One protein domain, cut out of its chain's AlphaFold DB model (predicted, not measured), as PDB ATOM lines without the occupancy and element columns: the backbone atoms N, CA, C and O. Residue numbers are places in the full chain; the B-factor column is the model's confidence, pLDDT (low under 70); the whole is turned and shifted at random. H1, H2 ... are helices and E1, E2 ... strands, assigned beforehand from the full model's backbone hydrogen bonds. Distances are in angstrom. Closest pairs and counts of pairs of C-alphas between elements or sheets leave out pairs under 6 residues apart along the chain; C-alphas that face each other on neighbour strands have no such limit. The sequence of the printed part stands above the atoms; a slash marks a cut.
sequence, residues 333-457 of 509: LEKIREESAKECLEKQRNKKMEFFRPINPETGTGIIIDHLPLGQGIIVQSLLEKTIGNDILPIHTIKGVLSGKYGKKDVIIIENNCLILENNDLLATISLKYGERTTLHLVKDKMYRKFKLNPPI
ATOM      1  N   LEU A 333     -82.852   6.544  81.502       78.94
ATOM      2  CA  LEU A 333     -82.036   6.473  80.294       78.94
ATOM      3  C   LEU A 333     -81.400   7.838  80.030       78.94
ATOM      4  O   LEU A 333     -82.043   8.751  79.514       78.94
ATOM      5  N   GLU A 334     -80.113   7.972  80.335       83.31
ATOM      6  CA  GLU A 334     -79.374   9.196  80.037       83.31
ATOM      7  C   GLU A 334     -78.958   9.197  78.561       83.31
ATOM      8  O   GLU A 334     -78.139   8.387  78.117       83.31
ATOM      9  N   LYS A 335     -79.537  10.097  77.763       88.25
ATOM     10  CA  LYS A 335     -79.216  10.223  76.338       88.25
ATOM     11  C   LYS A 335     -77.859  10.905  76.157       88.25
ATOM     12  O   LYS A 335     -77.732  12.105  76.365       88.25
ATOM     13  N   ILE A 336     -76.868  10.150  75.689       88.62
ATOM     14  CA  ILE A 336     -75.500  10.641  75.464       88.62
ATOM     15  C   ILE A 336     -75.332  11.203  74.046       88.62
ATOM     16  O   ILE A 336     -74.503  12.079  73.806       88.62
ATOM     17  N   ARG A 337     -76.071  10.667  73.066       84.56
ATOM     18  CA  ARG A 337     -75.944  11.074  71.659       84.56
ATOM     19  C   ARG A 337     -77.245  10.873  70.901       84.56
ATOM     20  O   ARG A 337     -77.923   9.866  71.096       84.56
ATOM     21  N   GLU A 338     -77.531  11.793  69.991       88.81
ATOM     22  CA  GLU A 338     -78.619  11.709  69.020       88.81
ATOM     23  C   GLU A 338     -78.158  12.334  67.705       88.81
ATOM     24  O   GLU A 338     -77.572  13.414  67.709       88.81
ATOM     25  N   GLU A 339     -78.359  11.629  66.597       85.06
ATOM     26  CA  GLU A 339     -78.026  12.106  65.253       85.06
ATOM     27  C   GLU A 339     -78.859  11.364  64.200       85.06
ATOM     28  O   GLU A 339     -79.495  10.342  64.495       85.06
ATOM     29  N   SER A 340     -78.843  11.856  62.962       83.69
ATOM     30  CA  SER A 340     -79.516  11.168  61.861       83.69
ATOM     31  C   SER A 340     -78.792   9.871  61.475       83.69
ATOM     32  O   SER A 340     -77.568   9.745  61.589       83.69
ATOM     33  N   ALA A 341     -79.546   8.899  60.959       74.44
ATOM     34  CA  ALA A 341     -79.022   7.643  60.420       74.44
ATOM     35  C   ALA A 341     -77.873   7.856  59.421       74.44
ATOM     36  O   ALA A 341     -76.856   7.161  59.479       74.44
ATOM     37  N   LYS A 342     -78.020   8.854  58.544       75.25
ATOM     38  CA  LYS A 342     -77.057   9.193  57.495       75.25
ATOM     39  C   LYS A 342     -75.725   9.689  58.069       75.25
ATOM     40  O   LYS A 342     -74.671   9.166  57.715       75.25
ATOM     41  N   GLU A 343     -75.767  10.627  59.013       78.81
ATOM     42  CA  GLU A 343     -74.564  11.156  59.675       78.81
ATOM     43  C   GLU A 343     -73.835  10.078  60.488       78.81
ATOM     44  O   GLU A 343     -72.602  10.019  60.503       78.81
ATOM     45  N   CYS A 344     -74.591   9.201  61.156       76.38
ATOM     46  CA  CYS A 344     -74.034   8.064  61.884       76.38
ATOM     47  C   CYS A 344     -73.274   7.121  60.934       76.38
ATOM     48  O   CYS A 344     -72.121   6.766  61.202       76.38
ATOM     49  N   LEU A 345     -73.880   6.775  59.791       70.25
ATOM     50  CA  LEU A 345     -73.279   5.928  58.757       70.25
ATOM     51  C   LEU A 345     -72.012   6.544  58.145       70.25
ATOM     52  O   LEU A 345     -71.011   5.844  57.976       70.25
ATOM     53  N   GLU A 346     -72.017   7.842  57.842       73.25
ATOM     54  CA  GLU A 346     -70.858   8.555  57.290       73.25
ATOM     55  C   GLU A 346     -69.668   8.554  58.265       73.25
ATOM     56  O   GLU A 346     -68.544   8.209  57.889       73.25
ATOM     57  N   LYS A 347     -69.911   8.831  59.553       72.31
ATOM     58  CA  LYS A 347     -68.869   8.785  60.597       72.31
ATOM     59  C   LYS A 347     -68.303   7.379  60.804       72.31
ATOM     60  O   LYS A 347     -67.124   7.237  61.133       72.31
ATOM     61  N   GLN A 348     -69.125   6.344  60.639       66.69
ATOM     62  CA  GLN A 348     -68.690   4.953  60.764       66.69
ATOM     63  C   GLN A 348     -67.864   4.490  59.559       66.69
ATOM     64  O   GLN A 348     -66.860   3.817  59.763       66.69
ATOM     65  N   ARG A 349     -68.210   4.903  58.328       66.44
ATOM     66  CA  ARG A 349     -67.412   4.620  57.115       66.44
ATOM     67  C   ARG A 349     -65.991   5.186  57.196       66.44
ATOM     68  O   ARG A 349     -65.059   4.564  56.695       66.44
ATOM     69  N   ASN A 350     -65.824   6.328  57.862       59.34
ATOM     70  CA  ASN A 350     -64.525   6.987  58.031       59.34
ATOM     71  C   ASN A 350     -63.626   6.322  59.092       59.34
ATOM     72  O   ASN A 350     -62.412   6.528  59.088       59.34
ATOM     73  N   LYS A 351     -64.184   5.497  59.988       60.50
ATOM     74  CA  LYS A 351     -63.398   4.649  60.893       60.50
ATOM     75  C   LYS A 351     -63.074   3.347  60.156       60.50
ATOM     76  O   LYS A 351     -63.969   2.543  59.935       60.50
ATOM     77  N   LYS A 352     -61.802   3.112  59.806       48.06
ATOM     78  CA  LYS A 352     -61.283   1.821  59.290       48.06
ATOM     79  C   LYS A 352     -61.389   0.702  60.348       48.06
ATOM     80  O   LYS A 352     -60.383   0.171  60.801       48.06
ATOM     81  N   MET A 353     -62.591   0.384  60.813       46.91
ATOM     82  CA  MET A 353     -62.854  -0.734  61.710       46.91
ATOM     83  C   MET A 353     -63.471  -1.868  60.892       46.91
ATOM     84  O   MET A 353     -64.586  -1.732  60.395       46.91
ATOM     85  N   GLU A 354     -62.770  -2.995  60.783       45.16
ATOM     86  CA  GLU A 354     -63.348  -4.278  60.361       45.16
ATOM     87  C   GLU A 354     -64.276  -4.824  61.459       45.16
ATOM     88  O   GLU A 354     -63.987  -5.842  62.077       45.16
ATOM     89  N   PHE A 355     -65.376  -4.141  61.783       45.53
ATOM     90  CA  PHE A 355     -66.345  -4.695  62.726       45.53
ATOM     91  C   PHE A 355     -67.789  -4.456  62.294       45.53
ATOM     92  O   PHE A 355     -68.231  -3.327  62.096       45.53
ATOM     93  N   PHE A 356     -68.465  -5.597  62.144       51.81
ATOM     94  CA  PHE A 356     -69.875  -5.914  62.353       51.81
ATOM     95  C   PHE A 356     -70.871  -4.742  62.306       51.81
ATOM     96  O   PHE A 356     -70.878  -3.885  63.185       51.81
ATOM     97  N   ARG A 357     -71.761  -4.759  61.302       57.88
ATOM     98  CA  ARG A 357     -72.855  -3.794  61.097       57.88
ATOM     99  C   ARG A 357     -74.161  -4.367  61.666       57.88
ATOM    100  O   ARG A 357     -74.731  -5.229  61.010       57.88
ATOM    101  N   PRO A 358     -74.637  -3.926  62.843       60.34
ATOM    102  CA  PRO A 358     -75.735  -4.607  63.526       60.34
ATOM    103  C   PRO A 358     -77.108  -4.393  62.898       60.34
ATOM    104  O   PRO A 358     -77.879  -5.327  62.812       60.34
ATOM    105  N   ILE A 359     -77.424  -3.154  62.508       69.56
ATOM    106  CA  ILE A 359     -78.726  -2.742  61.966       69.56
ATOM    107  C   ILE A 359     -78.452  -1.579  61.014       69.56
ATOM    108  O   ILE A 359     -77.764  -0.633  61.404       69.56
ATOM    109  N   ASN A 360     -78.954  -1.628  59.776       70.81
ATOM    110  CA  ASN A 360     -78.842  -0.492  58.858       70.81
ATOM    111  C   ASN A 360     -79.738   0.658  59.358       70.81
ATOM    112  O   ASN A 360     -80.956   0.505  59.329       70.81
ATOM    113  N   PRO A 361     -79.187   1.815  59.767       68.88
ATOM    114  CA  PRO A 361     -79.981   2.898  60.339       68.88
ATOM    115  C   PRO A 361     -80.992   3.540  59.381       68.88
ATOM    116  O   PRO A 361     -81.930   4.184  59.841       68.88
ATOM    117  N   GLU A 362     -80.823   3.385  58.064       66.81
ATOM    118  CA  GLU A 362     -81.759   3.935  57.072       66.81
ATOM    119  C   GLU A 362     -82.955   3.021  56.781       66.81
ATOM    120  O   GLU A 362     -83.999   3.513  56.351       66.81
ATOM    121  N   THR A 363     -82.808   1.710  56.999       69.88
ATOM    122  CA  THR A 363     -83.789   0.695  56.570       69.88
ATOM    123  C   THR A 363     -84.244  -0.245  57.683       69.88
ATOM    124  O   THR A 363     -85.205  -0.980  57.491       69.88
ATOM    125  N   GLY A 364     -83.550  -0.265  58.818       77.19
ATOM    126  CA  GLY A 364     -83.810  -1.153  59.943       77.19
ATOM    127  C   GLY A 364     -84.314  -0.398  61.165       77.19
ATOM    128  O   GLY A 364     -84.099   0.802  61.326       77.19
ATOM    129  N   THR A 365     -84.981  -1.129  62.046       83.62
ATOM    130  CA  THR A 365     -85.334  -0.690  63.400       83.62
ATOM    131  C   THR A 365     -84.745  -1.695  64.376       83.62
ATOM    132  O   THR A 365     -84.641  -2.866  64.037       83.62
ATOM    133  N   GLY A 366     -84.346  -1.269  65.568       87.25
ATOM    134  CA  GLY A 366     -83.954  -2.195  66.622       87.25
ATOM    135  C   GLY A 366     -82.982  -1.612  67.631       87.25
ATOM    136  O   GLY A 366     -82.727  -0.402  67.662       87.25
ATOM    137  N   ILE A 367     -82.465  -2.481  68.496       88.81
ATOM    138  CA  ILE A 367     -81.653  -2.093  69.648       88.81
ATOM    139  C   ILE A 367     -80.365  -2.896  69.703       88.81
ATOM    140  O   ILE A 367     -80.346  -4.102  69.475       88.81
ATOM    141  N   ILE A 368     -79.281  -2.207  70.044       88.69
ATOM    142  CA  ILE A 368     -77.974  -2.803  70.285       88.69
ATOM    143  C   ILE A 368     -77.620  -2.577  71.751       88.69
ATOM    144  O   ILE A 368     -77.560  -1.436  72.209       88.69
ATOM    145  N   ILE A 369     -77.352  -3.659  72.473       90.50
ATOM    146  CA  ILE A 369     -76.780  -3.630  73.817       90.50
ATOM    147  C   ILE A 369     -75.274  -3.799  73.649       90.50
ATOM    148  O   ILE A 369     -74.786  -4.886  73.334       90.50
ATOM    149  N   ASP A 370     -74.541  -2.700  73.791       88.94
ATOM    150  CA  ASP A 370     -73.107  -2.644  73.533       88.94
ATOM    151  C   ASP A 370     -72.311  -2.573  74.842       88.94
ATOM    152  O   ASP A 370     -72.798  -2.054  75.843       88.94
ATOM    153  N   HIS A 371     -71.056  -3.028  74.806       88.62
ATOM    154  CA  HIS A 371     -70.107  -3.022  75.928       88.62
ATOM    155  C   HIS A 371     -70.462  -3.945  77.104       88.62
ATOM    156  O   HIS A 371     -70.018  -3.707  78.231       88.62
ATOM    157  N   LEU A 372     -71.164  -5.048  76.835       89.44
ATOM    158  CA  LEU A 372     -71.321  -6.113  77.822       89.44
ATOM    159  C   LEU A 372     -69.953  -6.756  78.123       89.44
ATOM    160  O   LEU A 372     -69.151  -6.948  77.198       89.44
ATOM    161  N   PRO A 373     -69.644  -7.101  79.386       89.19
ATOM    162  CA  PRO A 373     -68.426  -7.840  79.699       89.19
ATOM    163  C   PRO A 373     -68.378  -9.187  78.961       89.19
ATOM    164  O   PRO A 373     -69.412  -9.799  78.691       89.19
ATOM    165  N   LEU A 374     -67.169  -9.658  78.647       88.94
ATOM    166  CA  LEU A 374     -66.955 -10.913  77.922       88.94
ATOM    167  C   LEU A 374     -67.658 -12.092  78.619       88.94
ATOM    168  O   LEU A 374     -67.470 -12.313  79.815       88.94
ATOM    169  N   GLY A 375     -68.454 -12.852  77.867       87.31
ATOM    170  CA  GLY A 375     -69.229 -13.995  78.353       87.31
ATOM    171  C   GLY A 375     -70.620 -13.640  78.892       87.31
ATOM    172  O   GLY A 375     -71.462 -14.530  79.009       87.31
ATOM    173  N   GLN A 376     -70.901 -12.363  79.174       89.25
ATOM    174  CA  GLN A 376     -72.193 -11.928  79.721       89.25
ATOM    175  C   GLN A 376     -73.283 -11.801  78.647       89.25
ATOM    176  O   GLN A 376     -74.465 -11.791  78.985       89.25
ATOM    177  N   GLY A 377     -72.918 -11.772  77.358       87.88
ATOM    178  CA  GLY A 377     -73.887 -11.709  76.261       87.88
ATOM    179  C   GLY A 377     -74.869 -12.886  76.258       87.88
ATOM    180  O   GLY A 377     -76.051 -12.703  76.002       87.88
ATOM    181  N   ILE A 378     -74.417 -14.088  76.635       87.50
ATOM    182  CA  ILE A 378     -75.285 -15.281  76.721       87.50
ATOM    183  C   ILE A 378     -76.354 -15.108  77.802       87.50
ATOM    184  O   ILE A 378     -77.506 -15.484  77.616       87.50
ATOM    185  N   ILE A 379     -75.962 -14.537  78.942       87.12
ATOM    186  CA  ILE A 379     -76.846 -14.363  80.093       87.12
ATOM    187  C   ILE A 379     -77.930 -13.339  79.757       87.12
ATOM    188  O   ILE A 379     -79.110 -13.590  79.987       87.12
ATOM    189  N   VAL A 380     -77.541 -12.206  79.163       87.81
ATOM    190  CA  VAL A 380     -78.497 -11.170  78.749       87.81
ATOM    191  C   VAL A 380     -79.403 -11.667  77.618       87.81
ATOM    192  O   VAL A 380     -80.596 -11.379  77.650       87.81
ATOM    193  N   GLN A 381     -78.892 -12.466  76.675       88.19
ATOM    194  CA  GLN A 381     -79.720 -13.124  75.658       88.19
ATOM    195  C   GLN A 381     -80.772 -14.040  76.297       88.19
ATOM    196  O   GLN A 381     -81.950 -13.914  75.984       88.19
ATOM    197  N   SER A 382     -80.378 -14.902  77.238       86.62
ATOM    198  CA  SER A 382     -81.326 -15.787  77.928       86.62
ATOM    199  C   SER A 382     -82.395 -15.004  78.702       86.62
ATOM    200  O   SER A 382     -83.562 -15.394  78.717       86.62
ATOM    201  N   LEU A 383     -82.032 -13.867  79.308       85.94
ATOM    202  CA  LEU A 383     -82.997 -12.981  79.966       85.94
ATOM    203  C   LEU A 383     -83.978 -12.349  78.973       85.94
ATOM    204  O   LEU A 383     -85.174 -12.301  79.259       85.94
ATOM    205  N   LEU A 384     -83.494 -11.888  77.817       85.38
ATOM    206  CA  LEU A 384     -84.327 -11.351  76.736       85.38
ATOM    207  C   LEU A 384     -85.334 -12.392  76.235       85.38
ATOM    208  O   LEU A 384     -86.526 -12.110  76.159       85.38
ATOM    209  N   GLU A 385     -84.859 -13.605  75.971       83.75
ATOM    210  CA  GLU A 385     -85.662 -14.747  75.523       83.75
ATOM    211  C   GLU A 385     -86.768 -15.104  76.531       83.75
ATOM    212  O   GLU A 385     -87.937 -15.214  76.161       83.75
ATOM    213  N   LYS A 386     -86.434 -15.190  77.828       81.69
ATOM    214  CA  LYS A 386     -87.407 -15.482  78.899       81.69
ATOM    215  C   LYS A 386     -88.457 -14.384  79.096       81.69
ATOM    216  O   LYS A 386     -89.561 -14.682  79.542       81.69
ATOM    217  N   THR A 387     -88.107 -13.121  78.854       79.06
ATOM    218  CA  THR A 387     -88.963 -11.970  79.205       79.06
ATOM    219  C   THR A 387     -89.782 -11.431  78.044       79.06
ATOM    220  O   THR A 387     -90.878 -10.928  78.277       79.06
ATOM    221  N   ILE A 388     -89.263 -11.513  76.819       76.94
ATOM    222  CA  ILE A 388     -89.912 -10.982  75.614       76.94
ATOM    223  C   ILE A 388     -90.449 -12.117  74.718       76.94
ATOM    224  O   ILE A 388     -91.361 -11.888  73.927       76.94
ATOM    225  N   GLY A 389     -89.969 -13.353  74.902       67.38
ATOM    226  CA  GLY A 389     -90.419 -14.550  74.187       67.38
ATOM    227  C   GLY A 389     -89.534 -14.921  72.990       67.38
ATOM    228  O   GLY A 389     -89.014 -14.053  72.289       67.38
ATOM    229  N   ASN A 390     -89.388 -16.230  72.745       59.97
ATOM    230  CA  ASN A 390     -88.533 -16.789  71.683       59.97
ATOM    231  C   ASN A 390     -89.086 -16.596  70.265       59.97
ATOM    232  O   ASN A 390     -88.314 -16.488  69.318       59.97
ATOM    233  N   ASP A 391     -90.409 -16.533  70.108       54.91
ATOM    234  CA  ASP A 391     -91.054 -16.600  68.789       54.91
ATOM    235  C   ASP A 391     -91.168 -15.238  68.078       54.91
ATOM    236  O   ASP A 391     -91.768 -15.143  67.009       54.91
ATOM    237  N   ILE A 392     -90.620 -14.161  68.662       55.44
ATOM    238  CA  ILE A 392     -90.944 -12.780  68.259       55.44
ATOM    239  C   ILE A 392     -89.714 -11.979  67.769       55.44
ATOM    240  O   ILE A 392     -89.891 -10.909  67.190       55.44
ATOM    241  N   LEU A 393     -88.467 -12.457  67.935       63.69
ATOM    242  CA  LEU A 393     -87.276 -11.595  67.793       63.69
ATOM    243  C   LEU A 393     -86.041 -12.241  67.131       63.69
ATOM    244  O   LEU A 393     -85.523 -13.228  67.654       63.69
ATOM    245  N   PRO A 394     -85.450 -11.631  66.083       73.44
ATOM    246  CA  PRO A 394     -84.082 -11.923  65.657       73.44
ATOM    247  C   PRO A 394     -83.094 -11.310  66.664       73.44
ATOM    248  O   PRO A 394     -82.807 -10.109  66.628       73.44
ATOM    249  N   ILE A 395     -82.606 -12.131  67.598       82.00
ATOM    250  CA  ILE A 395     -81.573 -11.753  68.571       82.00
ATOM    251  C   ILE A 395     -80.228 -12.341  68.130       82.00
ATOM    252  O   ILE A 395     -80.082 -13.554  67.987       82.00
ATOM    253  N   HIS A 396     -79.220 -11.487  67.955       86.25
ATOM    254  CA  HIS A 396     -77.857 -11.892  67.620       86.25
ATOM    255  C   HIS A 396     -76.888 -11.516  68.738       86.25
ATOM    256  O   HIS A 396     -76.739 -10.341  69.073       86.25
ATOM    257  N   THR A 397     -76.175 -12.510  69.268       87.19
ATOM    258  CA  THR A 397     -75.124 -12.311  70.275       87.19
ATOM    259  C   THR A 397     -73.752 -12.520  69.655       87.19
ATOM    260  O   THR A 397     -73.427 -13.608  69.180       87.19
ATOM    261  N   ILE A 398     -72.910 -11.491  69.710       87.56
ATOM    262  CA  ILE A 398     -71.537 -11.521  69.204       87.56
ATOM    263  C   ILE A 398     -70.596 -11.449  70.393       87.56
ATOM    264  O   ILE A 398     -70.652 -10.506  71.184       87.56
ATOM    265  N   LYS A 399     -69.709 -12.433  70.508       88.31
ATOM    266  CA  LYS A 399     -68.786 -12.545  71.640       88.31
ATOM    267  C   LYS A 399     -67.392 -12.067  71.276       88.31
ATOM    268  O   LYS A 399     -66.932 -12.284  70.158       88.31
ATOM    269  N   GLY A 400     -66.693 -11.481  72.245       83.81
ATOM    270  CA  GLY A 400     -65.261 -11.185  72.116       83.81
ATOM    271  C   GLY A 400     -64.900 -10.116  71.082       83.81
ATOM    272  O   GLY A 400     -63.770 -10.102  70.596       83.81
ATOM    273  N   VAL A 401     -65.830  -9.210  70.778       85.19
ATOM    274  CA  VAL A 401     -65.612  -8.037  69.924       85.19
ATOM    275  C   VAL A 401     -64.538  -7.145  70.547       85.19
ATOM    276  O   VAL A 401     -64.555  -6.893  71.755       85.19
ATOM    277  N   LEU A 402     -63.606  -6.638  69.738       81.88
ATOM    278  CA  LEU A 402     -62.572  -5.730  70.234       81.88
ATOM    279  C   LEU A 402     -63.188  -4.389  70.661       81.88
ATOM    280  O   LEU A 402     -63.991  -3.777  69.957       81.88
ATOM    281  N   SER A 403     -62.794  -3.918  71.840       79.88
ATOM    282  CA  SER A 403     -63.229  -2.656  72.431       79.88
ATOM    283  C   SER A 403     -62.010  -1.812  72.762       79.88
ATOM    284  O   SER A 403     -61.238  -2.174  73.644       79.88
ATOM    285  N   GLY A 404     -61.876  -0.639  72.138       78.31
ATOM    286  CA  GLY A 404     -60.774   0.281  72.449       78.31
ATOM    287  C   GLY A 404     -60.739   0.738  73.915       78.31
ATOM    288  O   GLY A 404     -59.682   1.106  74.407       78.31
ATOM    289  N   LYS A 405     -61.877   0.682  74.626       80.19
ATOM    290  CA  LYS A 405     -61.989   1.081  76.040       80.19
ATOM    291  C   LYS A 405     -61.837  -0.082  77.029       80.19
ATOM    292  O   LYS A 405     -61.399   0.134  78.149       80.19
ATOM    293  N   TYR A 406     -62.229  -1.298  76.642       81.94
ATOM    294  CA  TYR A 406     -62.370  -2.433  77.573       81.94
ATOM    295  C   TYR A 406     -61.668  -3.721  77.100       81.94
ATOM    296  O   TYR A 406     -61.880  -4.785  77.672       81.94
ATOM    297  N   GLY A 407     -60.861  -3.659  76.036       85.56
ATOM    298  CA  GLY A 407     -60.178  -4.817  75.452       85.56
ATOM    299  C   GLY A 407     -61.114  -5.698  74.624       85.56
ATOM    300  O   GLY A 407     -61.124  -5.601  73.398       85.56
ATOM    301  N   LYS A 408     -61.926  -6.533  75.282       86.75
ATOM    302  CA  LYS A 408     -62.941  -7.398  74.650       86.75
ATOM    303  C   LYS A 408     -64.316  -7.177  75.279       86.75
ATOM    304  O   LYS A 408     -64.414  -6.946  76.481       86.75
ATOM    305  N   LYS A 409     -65.367  -7.256  74.465       87.06
ATOM    306  CA  LYS A 409     -66.767  -7.099  74.877       87.06
ATOM    307  C   LYS A 409     -67.683  -8.066  74.134       87.06
ATOM    308  O   LYS A 409     -67.353  -8.510  73.036       87.06
ATOM    309  N   ASP A 410     -68.843  -8.317  74.713       90.94
ATOM    310  CA  ASP A 410     -69.969  -8.920  74.011       90.94
ATOM    311  C   ASP A 410     -70.925  -7.818  73.529       90.94
ATOM    312  O   ASP A 410     -70.979  -6.719  74.093       90.94
ATOM    313  N   VAL A 411     -71.664  -8.110  72.462       88.81
ATOM    314  CA  VAL A 411     -72.671  -7.221  71.873       88.81
ATOM    315  C   VAL A 411     -73.921  -8.037  71.575       88.81
ATOM    316  O   VAL A 411     -73.816  -9.119  70.999       88.81
ATOM    317  N   ILE A 412     -75.088  -7.514  71.946       89.81
ATOM    318  CA  ILE A 412     -76.385  -8.097  71.585       89.81
ATOM    319  C   ILE A 412     -77.109  -7.153  70.646       89.81
ATOM    320  O   ILE A 412     -77.093  -5.939  70.841       89.81
ATOM    321  N   ILE A 413     -77.748  -7.722  69.634       87.31
ATOM    322  CA  ILE A 413     -78.478  -7.001  68.603       87.31
ATOM    323  C   ILE A 413     -79.871  -7.593  68.530       87.31
ATOM    324  O   ILE A 413     -80.016  -8.805  68.420       87.31
ATOM    325  N   ILE A 414     -80.873  -6.729  68.598       86.88
ATOM    326  CA  ILE A 414     -82.285  -7.077  68.505       86.88
ATOM    327  C   ILE A 414     -82.822  -6.350  67.279       86.88
ATOM    328  O   ILE A 414     -82.935  -5.122  67.293       86.88
ATOM    329  N   GLU A 415     -83.105  -7.088  66.211       84.00
ATOM    330  CA  GLU A 415     -83.608  -6.510  64.966       84.00
ATOM    331  C   GLU A 415     -85.136  -6.367  64.973       84.00
ATOM    332  O   GLU A 415     -85.864  -7.137  65.593       84.00
ATOM    333  N   ASN A 416     -85.623  -5.358  64.256       80.06
ATOM    334  CA  ASN A 416     -87.031  -5.036  64.009       80.06
ATOM    335  C   ASN A 416     -87.902  -4.890  65.262       80.06
ATOM    336  O   ASN A 416     -89.124  -5.007  65.184       80.06
ATOM    337  N   ASN A 417     -87.297  -4.612  66.420       74.50
ATOM    338  CA  ASN A 417     -88.035  -4.553  67.670       74.50
ATOM    339  C   ASN A 417     -87.360  -3.668  68.732       74.50
ATOM    340  O   ASN A 417     -86.136  -3.602  68.839       74.50
ATOM    341  N   CYS A 418     -88.179  -2.977  69.527       77.25
ATOM    342  CA  CYS A 418     -87.735  -2.112  70.619       77.25
ATOM    343  C   CYS A 418     -88.397  -2.420  71.978       77.25
ATOM    344  O   CYS A 418     -88.236  -1.628  72.901       77.25
ATOM    345  N   LEU A 419     -89.097  -3.555  72.121       73.81
ATOM    346  CA  LEU A 419     -89.876  -3.963  73.304       73.81
ATOM    347  C   LEU A 419     -89.058  -4.016  74.600       73.81
ATOM    348  O   LEU A 419     -89.607  -3.848  75.682       73.81
ATOM    349  N   ILE A 420     -87.735  -4.184  74.518       76.94
ATOM    350  CA  ILE A 420     -86.849  -4.047  75.687       76.94
ATOM    351  C   ILE A 420     -87.021  -2.684  76.385       76.94
ATOM    352  O   ILE A 420     -86.906  -2.622  77.601       76.94
ATOM    353  N   LEU A 421     -87.346  -1.609  75.653       78.94
ATOM    354  CA  LEU A 421     -87.611  -0.284  76.234       78.94
ATOM    355  C   LEU A 421     -88.930  -0.216  77.009       78.94
ATOM    356  O   LEU A 421     -89.109   0.685  77.821       78.94
ATOM    357  N   GLU A 422     -89.839  -1.156  76.767       77.44
ATOM    358  CA  GLU A 422     -91.114  -1.276  77.475       77.44
ATOM    359  C   GLU A 422     -90.983  -2.186  78.713       77.44
ATOM    360  O   GLU A 422     -91.863  -2.201  79.573       77.44
ATOM    361  N   ASN A 423     -89.866  -2.917  78.849       79.12
ATOM    362  CA  ASN A 423     -89.612  -3.839  79.953       79.12
ATOM    363  C   ASN A 423     -88.632  -3.246  80.985       79.12
ATOM    364  O   ASN A 423     -87.419  -3.477  80.949       79.12
ATOM    365  N   ASN A 424     -89.185  -2.504  81.946       80.12
ATOM    366  CA  ASN A 424     -88.412  -1.858  83.011       80.12
ATOM    367  C   ASN A 424     -87.624  -2.839  83.892       80.12
ATOM    368  O   ASN A 424     -86.514  -2.514  84.302       80.12
ATOM    369  N   ASP A 425     -88.161  -4.028  84.180       79.25
ATOM    370  CA  ASP A 425     -87.501  -5.009  85.056       79.25
ATOM    371  C   ASP A 425     -86.241  -5.596  84.383       79.25
ATOM    372  O   ASP A 425     -85.188  -5.752  85.013       79.25
ATOM    373  N   LEU A 426     -86.306  -5.851  83.072       82.81
ATOM    374  CA  LEU A 426     -85.161  -6.299  82.279       82.81
ATOM    375  C   LEU A 426     -84.081  -5.214  82.174       82.81
ATOM    376  O   LEU A 426     -82.902  -5.491  82.412       82.81
ATOM    377  N   LEU A 427     -84.471  -3.975  81.864       83.94
ATOM    378  CA  LEU A 427     -83.542  -2.843  81.834       83.94
ATOM    379  C   LEU A 427     -82.902  -2.600  83.201       83.94
ATOM    380  O   LEU A 427     -81.694  -2.375  83.269       83.94
ATOM    381  N   ALA A 428     -83.676  -2.705  84.285       82.94
ATOM    382  CA  ALA A 428     -83.182  -2.570  85.651       82.94
ATOM    383  C   ALA A 428     -82.113  -3.624  85.954       82.94
ATOM    384  O   ALA A 428     -81.050  -3.297  86.477       82.94
ATOM    385  N   THR A 429     -82.364  -4.872  85.553       83.00
ATOM    386  CA  THR A 429     -81.442  -6.000  85.735       83.00
ATOM    387  C   THR A 429     -80.130  -5.792  84.975       83.00
ATOM    388  O   THR A 429     -79.049  -5.941  85.548       83.00
ATOM    389  N   ILE A 430     -80.204  -5.407  83.695       85.12
ATOM    390  CA  ILE A 430     -79.019  -5.129  82.868       85.12
ATOM    391  C   ILE A 430     -78.252  -3.926  83.426       85.12
ATOM    392  O   ILE A 430     -77.025  -3.968  83.531       85.12
ATOM    393  N   SER A 431     -78.964  -2.867  83.811       84.06
ATOM    394  CA  SER A 431     -78.364  -1.652  84.355       84.06
ATOM    395  C   SER A 431     -77.651  -1.904  85.677       84.06
ATOM    396  O   SER A 431     -76.547  -1.403  85.870       84.06
ATOM    397  N   LEU A 432     -78.248  -2.684  86.578       82.00
ATOM    398  CA  LEU A 432     -77.647  -3.008  87.868       82.00
ATOM    399  C   LEU A 432     -76.343  -3.794  87.703       82.00
ATOM    400  O   LEU A 432     -75.363  -3.511  88.383       82.00
ATOM    401  N   LYS A 433     -76.337  -4.786  86.809       78.69
ATOM    402  CA  LYS A 433     -75.182  -5.676  86.640       78.69
ATOM    403  C   LYS A 433     -74.084  -5.096  85.762       78.69
ATOM    404  O   LYS A 433     -72.914  -5.418  85.952       78.69
ATOM    405  N   TYR A 434     -74.454  -4.306  84.756       83.75
ATOM    406  CA  TYR A 434     -73.543  -3.947  83.670       83.75
ATOM    407  C   TYR A 434     -73.590  -2.460  83.285       83.75
ATOM    408  O   TYR A 434     -72.872  -2.063  82.362       83.75
ATOM    409  N   GLY A 435     -74.408  -1.635  83.949       76.44
ATOM    410  CA  GLY A 435     -74.715  -0.256  83.544       76.44
ATOM    411  C   GLY A 435     -73.515   0.689  83.485       76.44
ATOM    412  O   GLY A 435     -73.458   1.544  82.607       76.44
ATOM    413  N   GLU A 436     -72.487   0.485  84.318       77.88
ATOM    414  CA  GLU A 436     -71.257   1.297  84.268       77.88
ATOM    415  C   GLU A 436     -70.544   1.246  82.909       77.88
ATOM    416  O   GLU A 436     -69.861   2.193  82.502       77.88
ATOM    417  N   ARG A 437     -70.666   0.112  82.212       84.44
ATOM    418  CA  ARG A 437     -69.979  -0.147  80.940       84.44
ATOM    419  C   ARG A 437     -70.939  -0.150  79.762       84.44
ATOM    420  O   ARG A 437     -70.550   0.279  78.678       84.44
ATOM    421  N   THR A 438     -72.157  -0.630  79.981       86.81
ATOM    422  CA  THR A 438     -73.119  -0.962  78.930       86.81
ATOM    423  C   THR A 438     -73.816   0.279  78.399       86.81
ATOM    424  O   THR A 438     -74.239   1.154  79.152       86.81
ATOM    425  N   THR A 439     -73.978   0.342  77.082       89.00
ATOM    426  CA  THR A 439     -74.755   1.398  76.429       89.00
ATOM    427  C   THR A 439     -75.807   0.797  75.521       89.00
ATOM    428  O   THR A 439     -75.529  -0.170  74.814       89.00
ATOM    429  N   LEU A 440     -76.988   1.408  75.493       89.94
ATOM    430  CA  LEU A 440     -78.044   1.045  74.556       89.94
ATOM    431  C   LEU A 440     -77.973   1.944  73.332       89.94
ATOM    432  O   LEU A 440     -77.980   3.169  73.455       89.94
ATOM    433  N   HIS A 441     -77.912   1.351  72.148       89.56
ATOM    434  CA  HIS A 441     -78.074   2.078  70.899       89.56
ATOM    435  C   HIS A 441     -79.445   1.753  70.313       89.56
ATOM    436  O   HIS A 441     -79.720   0.601  69.994       89.56
ATOM    437  N   LEU A 442     -80.289   2.767  70.168       88.69
ATOM    438  CA  LEU A 442     -81.602   2.671  69.547       88.69
ATOM    439  C   LEU A 442     -81.520   3.188  68.114       88.69
ATOM    440  O   LEU A 442     -81.094   4.321  67.878       88.69
ATOM    441  N   VAL A 443     -81.983   2.364  67.183       86.81
ATOM    442  CA  VAL A 443     -82.203   2.729  65.788       86.81
ATOM    443  C   VAL A 443     -83.699   2.655  65.530       86.81
ATOM    444  O   VAL A 443     -84.284   1.577  65.585       86.81
ATOM    445  N   LYS A 444     -84.331   3.799  65.282       87.38
ATOM    446  CA  LYS A 444     -85.766   3.871  64.984       87.38
ATOM    447  C   LYS A 444     -86.050   5.139  64.191       87.38
ATOM    448  O   LYS A 444     -85.446   6.171  64.471       87.38
ATOM    449  N   ASP A 445     -86.939   5.064  63.204       86.19
ATOM    450  CA  ASP A 445     -87.393   6.220  62.413       86.19
ATOM    451  C   ASP A 445     -86.244   7.018  61.761       86.19
ATOM    452  O   ASP A 445     -86.233   8.247  61.772       86.19
ATOM    453  N   LYS A 446     -85.237   6.316  61.213       83.25
ATOM    454  CA  LYS A 446     -84.012   6.908  60.627       83.25
ATOM    455  C   LYS A 446     -83.193   7.765  61.603       83.25
ATOM    456  O   LYS A 446     -82.361   8.571  61.182       83.25
ATOM    457  N   MET A 447     -83.394   7.575  62.904       85.19
ATOM    458  CA  MET A 447     -82.641   8.229  63.966       85.19
ATOM    459  C   MET A 447     -81.781   7.212  64.706       85.19
ATOM    460  O   MET A 447     -82.210   6.090  64.984       85.19
ATOM    461  N   TYR A 448     -80.571   7.638  65.064       86.69
ATOM    462  CA  TYR A 448     -79.681   6.902  65.949       86.69
ATOM    463  C   TYR A 448     -79.606   7.616  67.297       86.69
ATOM    464  O   TYR A 448     -79.265   8.800  67.369       86.69
ATOM    465  N   ARG A 449     -79.890   6.890  68.380       88.81
ATOM    466  CA  ARG A 449     -79.755   7.384  69.755       88.81
ATOM    467  C   ARG A 449     -78.888   6.450  70.576       88.81
ATOM    468  O   ARG A 449     -79.026   5.235  70.489       88.81
ATOM    469  N   LYS A 450     -78.017   7.018  71.403       88.38
ATOM    470  CA  LYS A 450     -77.186   6.279  72.355       88.38
ATOM    471  C   LYS A 450     -77.535   6.696  73.774       88.38
ATOM    472  O   LYS A 450     -77.465   7.882  74.095       88.38
ATOM    473  N   PHE A 451     -77.836   5.714  74.611       88.88
ATOM    474  CA  PHE A 451     -78.203   5.890  76.008       88.88
ATOM    475  C   PHE A 451     -77.207   5.194  76.937       88.88
ATOM    476  O   PHE A 451     -76.688   4.117  76.619       88.88
ATOM    477  N   LYS A 452     -76.966   5.814  78.091       86.56
ATOM    478  CA  LYS A 452     -76.373   5.177  79.266       86.56
ATOM    479  C   LYS A 452     -77.489   4.596  80.130       86.56
ATOM    480  O   LYS A 452     -78.573   5.171  80.204       86.56
ATOM    481  N   LEU A 453     -77.203   3.471  80.772       82.88
ATOM    482  CA  LEU A 453     -78.093   2.836  81.734       82.88
ATOM    483  C   LEU A 453     -77.685   3.252  83.149       82.88
ATOM    484  O   LEU A 453     -76.591   2.899  83.591       82.88
ATOM    485  N   ASN A 454     -78.551   3.994  83.841       78.06
ATOM    486  CA  ASN A 454     -78.345   4.328  85.247       78.06
ATOM    487  C   ASN A 454     -79.101   3.325  86.134       78.06
ATOM    488  O   ASN A 454     -80.289   3.074  85.898       78.06
ATOM    489  N   PRO A 455     -78.430   2.716  87.133       71.81
ATOM    490  CA  PRO A 455     -79.041   1.680  87.949       71.81
ATOM    491  C   PRO A 455     -80.204   2.272  88.759       71.81
ATOM    492  O   PRO A 455     -80.027   3.301  89.414       71.81
ATOM    493  N   PRO A 456     -81.395   1.650  88.732       77.69
ATOM    494  CA  PRO A 456     -82.546   2.187  89.440       77.69
ATOM    495  C   PRO A 456     -82.410   1.984  90.952       77.69
ATOM    496  O   PRO A 456     -81.655   1.132  91.426       77.69
ATOM    497  N   ILE A 457     -83.206   2.740  91.712       78.00
ATOM    498  CA  ILE A 457     -83.302   2.615  93.178       78.00
ATOM    499  C   ILE A 457     -83.934   1.273  93.574       78.00
ATOM    500  O   ILE A 457     -83.569   0.694  94.594       78.00
TER     501      ILE A 457
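AT A GLANCE: This is residues 333 to 457 of the 509 residues of the protein "Aspartate transcarbamylase" of Parcubacteria group bacterium GW2011_GWA2_38_13b (UniProt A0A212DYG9). One twisted sheet of six strands forms a slab, with H2 and H4 side by side over one face and H1 standing up from the other face near the E1 and E6 end. The short H3 only grazes the sheet, just before H4 in the chain. The 125 printed residues hold four named helices and six named strands, in the order E1 H1 E2 H2 E3 E4 H3 H4 E5 E6; the sheet runs E1, E6, E5, E2, E4, E3, all antiparallel. The class is mixed, helices and strands; the whole is compact, with a radius of gyration of the C-alphas of 13.8 A, and rounded, spanning 37 by 31 by 29 A.

IN THESE COORDINATES: Find C-alpha 333 at (-82.036, 6.473, 80.294), where E1, residues 333 to 340, begins; it bends by 66 degrees at residue 336. H1 is residues 341 to 349, and E2 is 366 to 372. H2, residues 377 to 388, begins at C-alpha 377 (-73.887, -11.709, 76.261) and is 16.1 A long. Next come E3, 395 to 403, 20.8 A, which bends by 71 degrees at residue 400, and E4, 407 to 415, 25.7 A. H3 is 419 to 422, H4 is 424 to 434 and E5 is 439 to 444. E6, 447 to 453, ends at C-alpha 453 (-78.093, 2.836, 81.734).

HOW THE PARTS SIT: Start at edge strand E1: N 336 and O 450 of E6 are 2.8 A apart, within hydrogen-bond range. In the hairpin E5 and E6, look at N 442 and O 449, 2.8 A; between E5 and E2, at N 368 and O 441, 2.8 A. Between E2 and E4, N 369 and O 412 are 2.8 A apart; in the hairpin E3 and E4, N 398 and O 411, 2.8 A. E2, H2, E3 and E4, H3 H4, E5 are split strand-helix-strand units, two strands running the same way with another strand between them, each with a right-handed crossover. H2 runs along the strands at a height over the sheet of 9.8 A. H4, on the same face at 9.5 A, touches H2 at a shallow tilt of 9 degrees, opposite ways; their closest C-alphas are Val 380 and Ile 430, 7.3 A. H1 lies over E6 on the opposite face. In H1, H2 and H4 every O i to N i+4 pair is within hydrogen-bond range; H3 is too short for one.

THE WHOLE: The C-alphas farthest apart, Lys 352 and Ile 457, are 40.4 A apart. The printed part has no cut. The link from H1 to E2 is long, with 16 residues. Look for pLDDT under 70 at residues 348 to 359, 361 to 363 and 389 to 393.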